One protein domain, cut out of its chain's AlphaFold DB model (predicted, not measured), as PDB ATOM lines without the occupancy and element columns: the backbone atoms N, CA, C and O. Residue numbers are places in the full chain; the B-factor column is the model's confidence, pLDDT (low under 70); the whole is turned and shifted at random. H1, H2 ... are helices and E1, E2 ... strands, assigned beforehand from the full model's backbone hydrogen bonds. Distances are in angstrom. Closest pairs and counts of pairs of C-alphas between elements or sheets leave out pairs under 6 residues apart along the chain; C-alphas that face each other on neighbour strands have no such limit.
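Overview. This is residues 67 to 155 of the 157 residues of an uncharacterized protein of Acinetobacter sp. WCHAc060115 (UniProt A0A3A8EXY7). A strongly twisted sheet of six strands, in the order E2 E1 E3 E6 E5 E4, has two helices, H1 and H2, packed over one face, two layers in all. E1 and E2 form a hairpin, E4 E5 E6 a meander, each strand the antiparallel neighbour of the one before, and E3 beside E6 makes the sheet mixed. The printed part has 89 residues, with two named helices and six named strands in the order E1 E2 H1 E3 H2 E4 E5 E6 along the chain; the class is mixed, helices and strands. The whole is compact, radius of gyration of the C-alphas 11.6 A, and rounded, spanning 32 by 31 by 25 A.

Arrangement. Start at E3, residues 107 to 112, parallel to E6, residues 150 to 154, with N 152 and O 110 at 2.7 A, within hydrogen-bond range. E1, residues 69 to 75, is antiparallel to E3, N 72 and O 109 at 2.9 A. Edge strand E2, residues 78 to 85, is antiparallel to E1, N 71 and O 83 at 2.8 A, and bends by 69 degrees at residue 82. E5, residues 138 to 142, is antiparallel to E6, N 141 and O 151 at 2.8 A, and to edge strand E4, residues 127 to 130, N 129 and O 140 at 2.9 A. H1, residues 87 to 99, is on the sheet at a height of 8.3 A, over E1 and E3; its closest C-alphas to E3 are Val 94 and Gly 109, 6.1 A. H2, residues 115 to 122, is over E6 at a height of 7.3 A; the closest C-alphas are Arg 115 and Tyr 153, 5.8 A. H1 and H2 touch at a steep tilt of 48 degrees, the C-alphas of Arg 91 and Ile 121 closest at 4.7 A. E2, H1, E3 and E3, H2, E4 are split strand-helix-strand units, each with a helix between two strands of the sheet that are not neighbours: E1 is between E2 and E3 in the sheet, E6 and E5 are between E3 and E4, and both crossovers are right-handed. Every O i to N i+4 pair is within hydrogen-bond range in H2, and 7 of 9 in H1.

Along the chain. Find C-alpha 69 at (-29.284, -39.156, -10.190), where E1 begins its 18.3 A; E2 spans 19.1 A, H1 19.7 A and E3 16.1 A. E6 ends at C-alpha 154, (-38.773, -35.807, -16.997).

Size, cuts and confidence. The C-alphas farthest apart, Ser 88 and Ala 134, are 32.3 A apart. The printed part has no cut and no long link. Mean pLDDT of the printed part is 75.3; 23 residues are under 70, among them 97 to 107 and 131 to 137.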
ATOM      1  N   PRO A  67     -25.162 -32.922  -8.072       73.44
ATOM      2  CA  PRO A  67     -26.537 -33.272  -8.374       73.44
ATOM      3  C   PRO A  67     -26.677 -34.781  -8.589       73.44
ATOM      4  O   PRO A  67     -26.097 -35.335  -9.532       73.44
ATOM      5  N   LEU A  68     -27.432 -35.413  -7.688       83.38
ATOM      6  CA  LEU A  68     -27.648 -36.852  -7.661       83.38
ATOM      7  C   LEU A  68     -28.662 -37.279  -8.717       83.38
ATOM      8  O   LEU A  68     -29.538 -36.520  -9.137       83.38
ATOM      9  N   VAL A  69     -28.521 -38.530  -9.125       85.50
ATOM     10  CA  VAL A  69     -29.284 -39.156 -10.190       85.50
ATOM     11  C   VAL A  69     -29.740 -40.527  -9.719       85.50
ATOM     12  O   VAL A  69     -28.969 -41.269  -9.112       85.50
ATOM     13  N   ALA A  70     -30.994 -40.873  -9.983       87.19
ATOM     14  CA  ALA A  70     -31.528 -42.173  -9.611       87.19
ATOM     15  C   ALA A  70     -31.114 -43.241 -10.634       87.19
ATOM     16  O   ALA A  70     -31.260 -43.032 -11.834       87.19
ATOM     17  N   VAL A  71     -30.636 -44.397 -10.179       82.88
ATOM     18  CA  VAL A  71     -30.364 -45.589 -11.001       82.88
ATOM     19  C   VAL A  71     -31.387 -46.662 -10.652       82.88
ATOM     20  O   VAL A  71     -31.772 -46.805  -9.487       82.88
ATOM     21  N   GLY A  72     -31.829 -47.415 -11.653       80.62
ATOM     22  CA  GLY A  72     -32.895 -48.387 -11.489       80.62
ATOM     23  C   GLY A  72     -33.182 -49.198 -12.744       80.62
ATOM     24  O   GLY A  72     -32.417 -49.190 -13.712       80.62
ATOM     25  N   ILE A  73     -34.310 -49.898 -12.709       77.56
ATOM     26  CA  ILE A  73     -34.780 -50.752 -13.805       77.56
ATOM     27  C   ILE A  73     -36.059 -50.188 -14.416       77.56
ATOM     28  O   ILE A  73     -36.851 -49.534 -13.734       77.56
ATOM     29  N   MET A  74     -36.291 -50.490 -15.691       72.38
ATOM     30  CA  MET A  74     -37.598 -50.297 -16.311       72.38
ATOM     31  C   MET A  74     -38.426 -51.564 -16.216       72.38
ATOM     32  O   MET A  74     -38.025 -52.617 -16.714       72.38
ATOM     33  N   ALA A  75     -39.615 -51.435 -15.641       72.38
ATOM     34  CA  ALA A  75     -40.615 -52.491 -15.608       72.38
ATOM     35  C   ALA A  75     -41.975 -51.905 -15.996       72.38
ATOM     36  O   ALA A  75     -42.392 -50.878 -15.462       72.38
ATOM     37  N   GLY A  76     -42.658 -52.524 -16.965       71.00
ATOM     38  CA  GLY A  76     -43.999 -52.098 -17.389       71.00
ATOM     39  C   GLY A  76     -44.094 -50.626 -17.823       71.00
ATOM     40  O   GLY A  76     -45.104 -49.977 -17.565       71.00
ATOM     41  N   GLY A  77     -43.031 -50.071 -18.420       71.12
ATOM     42  CA  GLY A  77     -42.980 -48.670 -18.860       71.12
ATOM     43  C   GLY A  77     -42.739 -47.638 -17.750       71.12
ATOM     44  O   GLY A  77     -42.837 -46.441 -18.022       71.12
ATOM     45  N   ARG A  78     -42.415 -48.076 -16.526       72.94
ATOM     46  CA  ARG A  78     -42.082 -47.222 -15.377       72.94
ATOM     47  C   ARG A  78     -40.632 -47.418 -14.950       72.94
ATOM     48  O   ARG A  78     -40.117 -48.533 -15.014       72.94
ATOM     49  N   PHE A  79     -40.019 -46.343 -14.462       78.19
ATOM     50  CA  PHE A  79     -38.690 -46.381 -13.863       78.19
ATOM     51  C   PHE A  79     -38.797 -46.666 -12.363       78.19
ATOM     52  O   PHE A  79     -39.375 -45.870 -11.622       78.19
ATOM     53  N   ILE A  80     -38.242 -47.793 -11.920       79.06
ATOM     54  CA  ILE A  80     -38.205 -48.185 -10.509       79.06
ATOM     55  C   ILE A  80     -36.820 -47.856  -9.959       79.06
ATOM     56  O   ILE A  80     -35.836 -48.508 -10.310       79.06
ATOM     57  N   VAL A  81     -36.755 -46.837  -9.098       83.62
ATOM     58  CA  VAL A  81     -35.516 -46.376  -8.457       83.62
ATOM     59  C   VAL A  81     -34.984 -47.447  -7.505       83.62
ATOM     60  O   VAL A  81     -35.717 -47.929  -6.647       83.62
ATOM     61  N   GLN A  82     -33.696 -47.770  -7.618       82.56
ATOM     62  CA  GLN A  82     -32.989 -48.640  -6.674       82.56
ATOM     63  C   GLN A  82     -32.015 -47.866  -5.782       82.56
ATOM     64  O   GLN A  82     -31.873 -48.187  -4.607       82.56
ATOM     65  N   ARG A  83     -31.318 -46.858  -6.329       80.56
ATOM     66  CA  ARG A  83     -30.347 -46.036  -5.582       80.56
ATOM     67  C   ARG A  83     -30.168 -44.651  -6.197       80.56
ATOM     68  O   ARG A  83     -30.350 -44.495  -7.402       80.56
ATOM     69  N   TYR A  84     -29.731 -43.679  -5.400       82.00
ATOM     70  CA  TYR A  84     -29.276 -42.371  -5.882       82.00
ATOM     71  C   TYR A  84     -27.747 -42.328  -5.905       82.00
ATOM     72  O   TYR A  84     -27.104 -42.681  -4.920       82.00
ATOM     73  N   VAL A  85     -27.158 -41.918  -7.027       82.50
ATOM     74  CA  VAL A  85     -25.702 -41.852  -7.230       82.50
ATOM     75  C   VAL A  85     -25.304 -40.555  -7.926       82.50
ATOM     76  O   VAL A  85     -26.138 -39.836  -8.476       82.50
ATOM     77  N   THR A  86     -24.009 -40.253  -7.945       87.62
ATOM     78  CA  THR A  86     -23.466 -39.143  -8.734       87.62
ATOM     79  C   THR A  86     -23.538 -39.435 -10.237       87.62
ATOM     80  O   THR A  86     -23.600 -40.584 -10.680       87.62
ATOM     81  N   GLN A  87     -23.480 -38.385 -11.060       85.19
ATOM     82  CA  GLN A  87     -23.520 -38.518 -12.524       85.19
ATOM     83  C   GLN A  87     -22.386 -39.380 -13.094       85.19
ATOM     84  O   GLN A  87     -22.597 -40.097 -14.071       85.19
ATOM     85  N   SER A  88     -21.191 -39.329 -12.498       86.00
ATOM     86  CA  SER A  88     -20.042 -40.130 -12.933       86.00
ATOM     87  C   SER A  88     -20.282 -41.624 -12.727       86.00
ATOM     88  O   SER A  88     -20.044 -42.416 -13.641       86.00
ATOM     89  N   ILE A  89     -20.828 -42.002 -11.568       84.31
ATOM     90  CA  ILE A  89     -21.193 -43.390 -11.273       84.31
ATOM     91  C   ILE A  89     -22.335 -43.837 -12.182       84.31
ATOM     92  O   ILE A  89     -22.230 -44.892 -12.804       84.31
ATOM     93  N   ALA A  90     -23.375 -43.015 -12.344       84.81
ATOM     94  CA  ALA A  90     -24.466 -43.308 -13.271       84.81
ATOM     95  C   ALA A  90     -23.944 -43.577 -14.692       84.81
ATOM     96  O   ALA A  90     -24.323 -44.565 -15.312       84.81
ATOM     97  N   ARG A  91     -23.015 -42.754 -15.192       83.06
ATOM     98  CA  ARG A  91     -22.402 -42.942 -16.512       83.06
ATOM     99  C   ARG A  91     -21.668 -44.278 -16.624       83.06
ATOM    100  O   ARG A  91     -21.888 -44.997 -17.595       83.06
ATOM    101  N   SER A  92     -20.855 -44.627 -15.627       81.56
ATOM    102  CA  SER A  92     -20.151 -45.917 -15.582       81.56
ATOM    103  C   SER A  92     -21.124 -47.102 -15.579       81.56
ATOM    104  O   SER A  92     -20.962 -48.054 -16.347       81.56
ATOM    105  N   MET A  93     -22.195 -47.014 -14.784       78.19
ATOM    106  CA  MET A  93     -23.217 -48.059 -14.700       78.19
ATOM    107  C   MET A  93     -23.960 -48.237 -16.029       78.19
ATOM    108  O   MET A  93     -24.134 -49.363 -16.483       78.19
ATOM    109  N   VAL A  94     -24.355 -47.145 -16.688       81.06
ATOM    110  CA  VAL A  94     -25.094 -47.203 -17.962       81.06
ATOM    111  C   VAL A  94     -24.186 -47.663 -19.116       81.06
ATOM    112  O   VAL A  94     -24.637 -48.373 -20.012       81.06
ATOM    113  N   GLN A  95     -22.894 -47.326 -19.099       77.94
ATOM    114  CA  GLN A  95     -21.924 -47.854 -20.068       77.94
ATOM    115  C   GLN A  95     -21.660 -49.352 -19.863       77.94
ATOM    116  O   GLN A  95     -21.593 -50.101 -20.835       77.94
ATOM    117  N   SER A  96     -21.583 -49.804 -18.609       73.19
ATOM    118  CA  SER A  96     -21.369 -51.220 -18.268       73.19
ATOM    119  C   SER A  96     -22.613 -52.083 -18.492       73.19
ATOM    120  O   SER A  96     -22.510 -53.272 -18.786       73.19
ATOM    121  N   ALA A  97     -23.805 -51.492 -18.396       69.88
ATOM    122  CA  ALA A  97     -25.070 -52.201 -18.547       69.88
ATOM    123  C   ALA A  97     -25.308 -52.765 -19.963       69.88
ATOM    124  O   ALA A  97     -26.094 -53.699 -20.102       69.88
ATOM    125  N   GLY A  98     -24.565 -52.310 -20.983       57.66
ATOM    126  CA  GLY A  98     -24.536 -52.946 -22.309       57.66
ATOM    127  C   GLY A  98     -24.102 -54.421 -22.288       57.66
ATOM    128  O   GLY A  98     -24.501 -55.178 -23.167       57.66
ATOM    129  N   ASN A  99     -23.371 -54.850 -21.249       54.25
ATOM    130  CA  ASN A  99     -22.976 -56.247 -21.033       54.25
ATOM    131  C   ASN A  99     -23.913 -57.005 -20.064       54.25
ATOM    132  O   ASN A  99     -23.837 -58.227 -19.980       54.25
ATOM    133  N   ASN A 100     -24.821 -56.305 -19.367       49.75
ATOM    134  CA  ASN A 100     -25.741 -56.855 -18.354       49.75
ATOM    135  C   ASN A 100     -27.210 -56.903 -18.819       49.75
ATOM    136  O   ASN A 100     -28.113 -57.075 -18.004       49.75
ATOM    137  N   ALA A 101     -27.473 -56.784 -20.125       48.69
ATOM    138  CA  ALA A 101     -28.822 -56.834 -20.711       48.69
ATOM    139  C   ALA A 101     -29.528 -58.209 -20.589       48.69
ATOM    140  O   ALA A 101     -30.562 -58.450 -21.206       48.69
ATOM    141  N   ILE A 102     -28.966 -59.144 -19.828       49.72
ATOM    142  CA  ILE A 102     -29.229 -60.574 -19.948       49.72
ATOM    143  C   ILE A 102     -29.563 -61.057 -18.532       49.72
ATOM    144  O   ILE A 102     -28.712 -61.083 -17.655       49.72
ATOM    145  N   ARG A 103     -30.808 -61.413 -18.217       44.97
ATOM    146  CA  ARG A 103     -31.333 -62.680 -18.727       44.97
ATOM    147  C   ARG A 103     -32.805 -62.741 -19.105       44.97
ATOM    148  O   ARG A 103     -33.164 -63.807 -19.590       44.97
ATOM    149  N   GLN A 104     -33.657 -61.716 -18.939       49.28
ATOM    150  CA  GLN A 104     -35.049 -61.961 -19.366       49.28
ATOM    151  C   GLN A 104     -36.028 -60.837 -19.697       49.28
ATOM    152  O   GLN A 104     -36.979 -61.190 -20.374       49.28
ATOM    153  N   ASN A 105     -35.894 -59.573 -19.267       56.56
ATOM    154  CA  ASN A 105     -36.781 -58.467 -19.725       56.56
ATOM    155  C   ASN A 105     -36.571 -57.130 -18.981       56.56
ATOM    156  O   ASN A 105     -37.462 -56.282 -18.962       56.56
ATOM    157  N   GLN A 106     -35.435 -56.925 -18.310       62.81
ATOM    158  CA  GLN A 106     -35.250 -55.769 -17.429       62.81
ATOM    159  C   GLN A 106     -34.143 -54.875 -17.961       62.81
ATOM    160  O   GLN A 106     -32.953 -55.138 -17.809       62.81
ATOM    161  N   ILE A 107     -34.577 -53.817 -18.631       67.94
ATOM    162  CA  ILE A 107     -33.718 -52.766 -19.149       67.94
ATOM    163  C   ILE A 107     -33.211 -51.936 -17.963       67.94
ATOM    164  O   ILE A 107     -34.007 -51.386 -17.198       67.94
ATOM    165  N   TRP A 108     -31.891 -51.828 -17.817       74.06
ATOM    166  CA  TRP A 108     -31.263 -50.945 -16.834       74.06
ATOM    167  C   TRP A 108     -31.243 -49.498 -17.311       74.06
ATOM    168  O   TRP A 108     -31.044 -49.214 -18.498       74.06
ATOM    169  N   GLY A 109     -31.353 -48.569 -16.367       80.62
ATOM    170  CA  GLY A 109     -31.048 -47.192 -16.681       80.62
ATOM    171  C   GLY A 109     -31.139 -46.212 -15.525       80.62
ATOM    172  O   GLY A 109     -31.061 -46.574 -14.352       80.62
ATOM    173  N   VAL A 110     -31.232 -44.939 -15.882       86.25
ATOM    174  CA  VAL A 110     -30.970 -43.826 -14.973       86.25
ATOM    175  C   VAL A 110     -31.971 -42.704 -15.188       86.25
ATOM    176  O   VAL A 110     -32.187 -42.298 -16.322       86.25
ATOM    177  N   MET A 111     -32.543 -42.160 -14.119       87.25
ATOM    178  CA  MET A 111     -33.450 -41.019 -14.160       87.25
ATOM    179  C   MET A 111     -32.756 -39.754 -13.663       87.25
ATOM    180  O   MET A 111     -32.424 -39.622 -12.483       87.25
ATOM    181  N   ALA A 112     -32.555 -38.816 -14.583       87.50
ATOM    182  CA  ALA A 112     -31.981 -37.510 -14.323       87.50
ATOM    183  C   ALA A 112     -33.045 -36.434 -14.115       87.50
ATOM    184  O   ALA A 112     -34.096 -36.426 -14.757       87.50
ATOM    185  N   ASN A 113     -32.712 -35.470 -13.256       84.31
ATOM    186  CA  ASN A 113     -33.605 -34.364 -12.909       84.31
ATOM    187  C   ASN A 113     -33.746 -33.364 -14.065       84.31
ATOM    188  O   ASN A 113     -34.765 -32.693 -14.197       84.31
ATOM    189  N   THR A 114     -32.727 -33.262 -14.923       85.75
ATOM    190  CA  THR A 114     -32.705 -32.327 -16.052       85.75
ATOM    191  C   THR A 114     -32.219 -32.986 -17.338       85.75
ATOM    192  O   THR A 114     -31.456 -33.955 -17.333       85.75
ATOM    193  N   ARG A 115     -32.600 -32.390 -18.473       86.12
ATOM    194  CA  ARG A 115     -32.122 -32.799 -19.801       86.12
ATOM    195  C   ARG A 115     -30.598 -32.732 -19.926       86.12
ATOM    196  O   ARG A 115     -30.009 -33.613 -20.544       86.12
ATOM    197  N   SER A 116     -29.983 -31.686 -19.368       87.56
ATOM    198  CA  SER A 116     -28.530 -31.480 -19.418       87.56
ATOM    199  C   SER A 116     -27.794 -32.616 -18.702       87.56
ATOM    200  O   SER A 116     -26.902 -33.234 -19.273       87.56
ATOM    201  N   GLN A 117     -28.257 -32.990 -17.505       86.56
ATOM    202  CA  GLN A 117     -27.704 -34.121 -16.756       86.56
ATOM    203  C   GLN A 117     -27.842 -35.439 -17.520       86.56
ATOM    204  O   GLN A 117     -26.861 -36.164 -17.649       86.56
ATOM    205  N   ALA A 118     -29.016 -35.731 -18.087       87.69
ATOM    206  CA  ALA A 118     -29.197 -36.937 -18.894       87.69
ATOM    207  C   ALA A 118     -28.251 -36.978 -20.108       87.69
ATOM    208  O   ALA A 118     -27.638 -38.011 -20.375       87.69
ATOM    209  N   SER A 119     -28.075 -35.844 -20.796       86.62
ATOM    210  CA  SER A 119     -27.135 -35.717 -21.916       86.62
ATOM    211  C   SER A 119     -25.677 -35.933 -21.486       86.62
ATOM    212  O   SER A 119     -24.898 -36.539 -22.218       86.62
ATOM    213  N   ASN A 120     -25.299 -35.460 -20.299       86.94
ATOM    214  CA  ASN A 120     -23.949 -35.643 -19.766       86.94
ATOM    215  C   ASN A 120     -23.677 -37.102 -19.381       86.94
ATOM    216  O   ASN A 120     -22.573 -37.601 -19.602       86.94
ATOM    217  N   ILE A 121     -24.683 -37.791 -18.836       85.94
ATOM    218  CA  ILE A 121     -24.582 -39.202 -18.447       85.94
ATOM    219  C   ILE A 121     -24.487 -40.098 -19.682       85.94
ATOM    220  O   ILE A 121     -23.617 -40.964 -19.728       85.94
ATOM    221  N   VAL A 122     -25.334 -39.881 -20.696       85.69
ATOM    222  CA  VAL A 122     -25.294 -40.699 -21.919       85.69
ATOM    223  C   VAL A 122     -24.018 -40.449 -22.737       85.69
ATOM    224  O   VAL A 122     -23.475 -41.363 -23.358       85.69
ATOM    225  N   GLY A 123     -23.482 -39.228 -22.692       83.38
ATOM    226  CA  GLY A 123     -22.292 -38.835 -23.439       83.38
ATOM    227  C   GLY A 123     -22.586 -38.448 -24.895       83.38
ATOM    228  O   GLY A 123     -23.721 -38.201 -25.286       83.38
ATOM    229  N   ARG A 124     -21.531 -38.349 -25.713       74.25
ATOM    230  CA  ARG A 124     -21.577 -37.682 -27.031       74.25
ATOM    231  C   ARG A 124     -22.409 -38.391 -28.113       74.25
ATOM    232  O   ARG A 124     -22.869 -37.711 -29.018       74.25
ATOM    233  N   ASN A 125     -22.626 -39.705 -28.012       68.75
ATOM    234  CA  ASN A 125     -23.271 -40.513 -29.064       68.75
ATOM    235  C   ASN A 125     -24.655 -41.047 -28.662       68.75
ATOM    236  O   ASN A 125     -25.118 -42.044 -29.210       68.75
ATOM    237  N   GLY A 126     -25.306 -40.420 -27.680       71.56
ATOM    238  CA  GLY A 126     -26.604 -40.885 -27.209       71.56
ATOM    239  C   GLY A 126     -27.708 -40.698 -28.249       71.56
ATOM    240  O   GLY A 126     -27.973 -39.571 -28.669       71.56
ATOM    241  N   ILE A 127     -28.400 -41.777 -28.631       76.88
ATOM    242  CA  ILE A 127     -29.592 -41.680 -29.488       76.88
ATOM    243  C   ILE A 127     -30.749 -41.204 -28.619       76.88
ATOM    244  O   ILE A 127     -31.109 -41.864 -27.647       76.88
ATOM    245  N   ARG A 128     -31.325 -40.051 -28.958       82.25
ATOM    246  CA  ARG A 128     -32.476 -39.486 -28.252       82.25
ATOM    247  C   ARG A 128     -33.774 -40.021 -28.841       82.25
ATOM    248  O   ARG A 128     -34.007 -39.875 -30.038       82.25
ATOM    249  N   GLU A 129     -34.648 -40.522 -27.984       79.56
ATOM    250  CA  GLU A 129     -35.992 -40.952 -28.355       79.56
ATOM    251  C   GLU A 129     -37.040 -40.277 -27.471       79.56
ATOM    252  O   GLU A 129     -36.840 -40.017 -26.279       79.56
ATOM    253  N   PHE A 130     -38.172 -39.961 -28.090       74.44
ATOM    254  CA  PHE A 130     -39.299 -39.319 -27.440       74.44
ATOM    255  C   PHE A 130     -40.463 -40.290 -27.381       74.44
ATOM    256  O   PHE A 130     -40.883 -40.810 -28.411       74.44
ATOM    257  N   HIS A 131     -41.027 -40.471 -26.191       69.25
ATOM    258  CA  HIS A 131     -42.263 -41.224 -26.033       69.25
ATOM    259  C   HIS A 131     -43.426 -40.252 -25.890       69.25
ATOM    260  O   HIS A 131     -43.492 -39.494 -24.923       69.25
ATOM    261  N   GLN A 132     -44.338 -40.266 -26.860       57.97
ATOM    262  CA  GLN A 132     -45.584 -39.508 -26.821       57.97
ATOM    263  C   GLN A 132     -46.739 -40.492 -26.601       57.97
ATOM    264  O   GLN A 132     -47.002 -41.337 -27.449       57.97
ATOM    265  N   GLY A 133     -47.418 -40.421 -25.451       57.03
ATOM    266  CA  GLY A 133     -48.548 -41.307 -25.156       57.03
ATOM    267  C   GLY A 133     -49.075 -41.196 -23.725       57.03
ATOM    268  O   GLY A 133     -48.413 -40.661 -22.831       57.03
ATOM    269  N   ALA A 134     -50.288 -41.704 -23.492       49.34
ATOM    270  CA  ALA A 134     -50.909 -41.734 -22.170       49.34
ATOM    271  C   ALA A 134     -50.073 -42.599 -21.207       49.34
ATOM    272  O   ALA A 134     -50.103 -43.820 -21.262       49.34
ATOM    273  N   GLY A 135     -49.288 -41.950 -20.339       56.31
ATOM    274  CA  GLY A 135     -48.394 -42.627 -19.387       56.31
ATOM    275  C   GLY A 135     -46.904 -42.384 -19.627       56.31
ATOM    276  O   GLY A 135     -46.108 -42.661 -18.739       56.31
ATOM    277  N   GLN A 136     -46.527 -41.794 -20.763       59.44
ATOM    278  CA  GLN A 136     -45.135 -41.554 -21.142       59.44
ATOM    279  C   GLN A 136     -44.887 -40.036 -21.227       59.44
ATOM    280  O   GLN A 136     -45.297 -39.381 -22.182       59.44
ATOM    281  N   ARG A 137     -44.288 -39.444 -20.180       66.81
ATOM    282  CA  ARG A 137     -43.923 -38.003 -20.114       66.81
ATOM    283  C   ARG A 137     -42.411 -37.774 -20.048       66.81
ATOM    284  O   ARG A 137     -41.958 -36.681 -19.708       66.81
ATOM    285  N   PHE A 138     -41.637 -38.813 -20.318       73.94
ATOM    286  CA  PHE A 138     -40.190 -38.780 -20.249       73.94
ATOM    287  C   PHE A 138     -39.595 -38.833 -21.650       73.94
ATOM    288  O   PHE A 138     -40.130 -39.446 -22.571       73.94
ATOM    289  N   THR A 139     -38.462 -38.166 -21.804       80.50
ATOM    290  CA  THR A 139     -37.573 -38.375 -22.945       80.50
ATOM    291  C   THR A 139     -36.422 -39.234 -22.455       80.50
ATOM    292  O   THR A 139     -35.973 -39.053 -21.318       80.50
ATOM    293  N   HIS A 140     -35.930 -40.145 -23.287       82.06
ATOM    294  CA  HIS A 140     -34.775 -40.952 -22.915       82.06
ATOM    295  C   HIS A 140     -33.698 -40.948 -23.988       82.06
ATOM    296  O   HIS A 140     -33.932 -40.612 -25.149       82.06
ATOM    297  N   TYR A 141     -32.493 -41.300 -23.557       86.19
ATOM    298  CA  TYR A 141     -31.351 -41.536 -24.416       86.19
ATOM    299  C   TYR A 141     -30.902 -42.988 -24.302       86.19
ATOM    300  O   TYR A 141     -30.996 -43.575 -23.225       86.19
ATOM    301  N   HIS A 142     -30.370 -43.534 -25.389       81.88
ATOM    302  CA  HIS A 142     -29.657 -44.810 -25.398       81.88
ATOM    303  C   HIS A 142     -28.152 -44.562 -25.304       81.88
ATOM    304  O   HIS A 142     -27.649 -43.700 -26.024       81.88
ATOM    305  N   THR A 143     -27.414 -45.300 -24.466       75.81
ATOM    306  CA  THR A 143     -25.933 -45.207 -24.439       75.81
ATOM    307  C   THR A 143     -25.235 -45.908 -25.592       75.81
ATOM    308  O   THR A 143     -24.052 -45.661 -25.828       75.81
ATOM    309  N   SER A 144     -25.943 -46.767 -26.316       71.44
ATOM    310  CA  SER A 144     -25.470 -47.451 -27.519       71.44
ATOM    311  C   SER A 144     -26.661 -47.700 -28.460       71.44
ATOM    312  O   SER A 144     -27.685 -47.029 -28.340       71.44
ATOM    313  N   ASN A 145     -26.551 -48.617 -29.429       66.75
ATOM    314  CA  ASN A 145     -27.689 -49.013 -30.271       66.75
ATOM    315  C   ASN A 145     -28.867 -49.529 -29.412       66.75
ATOM    316  O   ASN A 145     -28.707 -49.745 -28.217       66.75
ATOM    317  N   ARG A 146     -30.041 -49.768 -30.019       60.53
ATOM    318  CA  ARG A 146     -31.365 -50.004 -29.378       60.53
ATOM    319  C   ARG A 146     -31.480 -51.036 -28.227       60.53
ATOM    320  O   ARG A 146     -32.565 -51.165 -27.674       60.53
ATOM    321  N   ASN A 147     -30.411 -51.746 -27.868       65.06
ATOM    322  CA  ASN A 147     -30.336 -52.704 -26.758       65.06
ATOM    323  C   ASN A 147     -29.430 -52.226 -25.601       65.06
ATOM    324  O   ASN A 147     -29.096 -53.010 -24.714       65.06
ATOM    325  N   GLY A 148     -28.963 -50.976 -25.644       70.81
ATOM    326  CA  GLY A 148     -28.131 -50.372 -24.608       70.81
ATOM    327  C   GLY A 148     -28.917 -50.013 -23.352       70.81
ATOM    328  O   GLY A 148     -30.132 -50.160 -23.284       70.81
ATOM    329  N   ALA A 149     -28.218 -49.506 -22.342       79.38
ATOM    330  CA  ALA A 149     -28.893 -48.947 -21.184       79.38
ATOM    331  C   ALA A 149     -29.449 -47.557 -21.489       79.38
ATOM    332  O   ALA A 149     -29.017 -46.855 -22.410       79.38
ATOM    333  N   HIS A 150     -30.436 -47.169 -20.698       82.81
ATOM    334  CA  HIS A 150     -31.252 -46.006 -20.997       82.81
ATOM    335  C   HIS A 150     -31.066 -44.916 -19.941       82.81
ATOM    336  O   HIS A 150     -30.864 -45.180 -18.757       82.81
ATOM    337  N   VAL A 151     -31.144 -43.660 -20.363       87.94
ATOM    338  CA  VAL A 151     -31.092 -42.505 -19.461       87.94
ATOM    339  C   VAL A 151     -32.327 -41.651 -19.694       87.94
ATOM    340  O   VAL A 151     -32.462 -41.037 -20.749       87.94
ATOM    341  N   TRP A 152     -33.226 -41.598 -18.721       86.94
ATOM    342  CA  TRP A 152     -34.460 -40.822 -18.734       86.94
ATOM    343  C   TRP A 152     -34.274 -39.447 -18.114       86.94
ATOM    344  O   TRP A 152     -33.488 -39.251 -17.190       86.94
ATOM    345  N   TYR A 153     -35.071 -38.496 -18.583       87.06
ATOM    346  CA  TYR A 153     -35.343 -37.265 -17.861       87.06
ATOM    347  C   TYR A 153     -36.804 -36.854 -18.057       87.06
ATOM    348  O   TYR A 153     -37.419 -37.128 -19.095       87.06
ATOM    349  N   GLY A 154     -37.360 -36.183 -17.054       78.94
ATOM    350  CA  GLY A 154     -38.773 -35.807 -16.997       78.94
ATOM    351  C   GLY A 154     -39.432 -36.325 -15.725       78.94
ATOM    352  O   GLY A 154     -38.748 -36.697 -14.780       78.94
ATOM    353  N   SER A 155     -40.761 -36.344 -15.690       66.75
ATOM    354  CA  SER A 155     -41.493 -36.899 -14.549       66.75
ATOM    355  C   SER A 155     -41.807 -38.371 -14.816       66.75
ATOM    356  O   SER A 155     -42.482 -38.652 -15.815       66.75
TER     357      SER A 155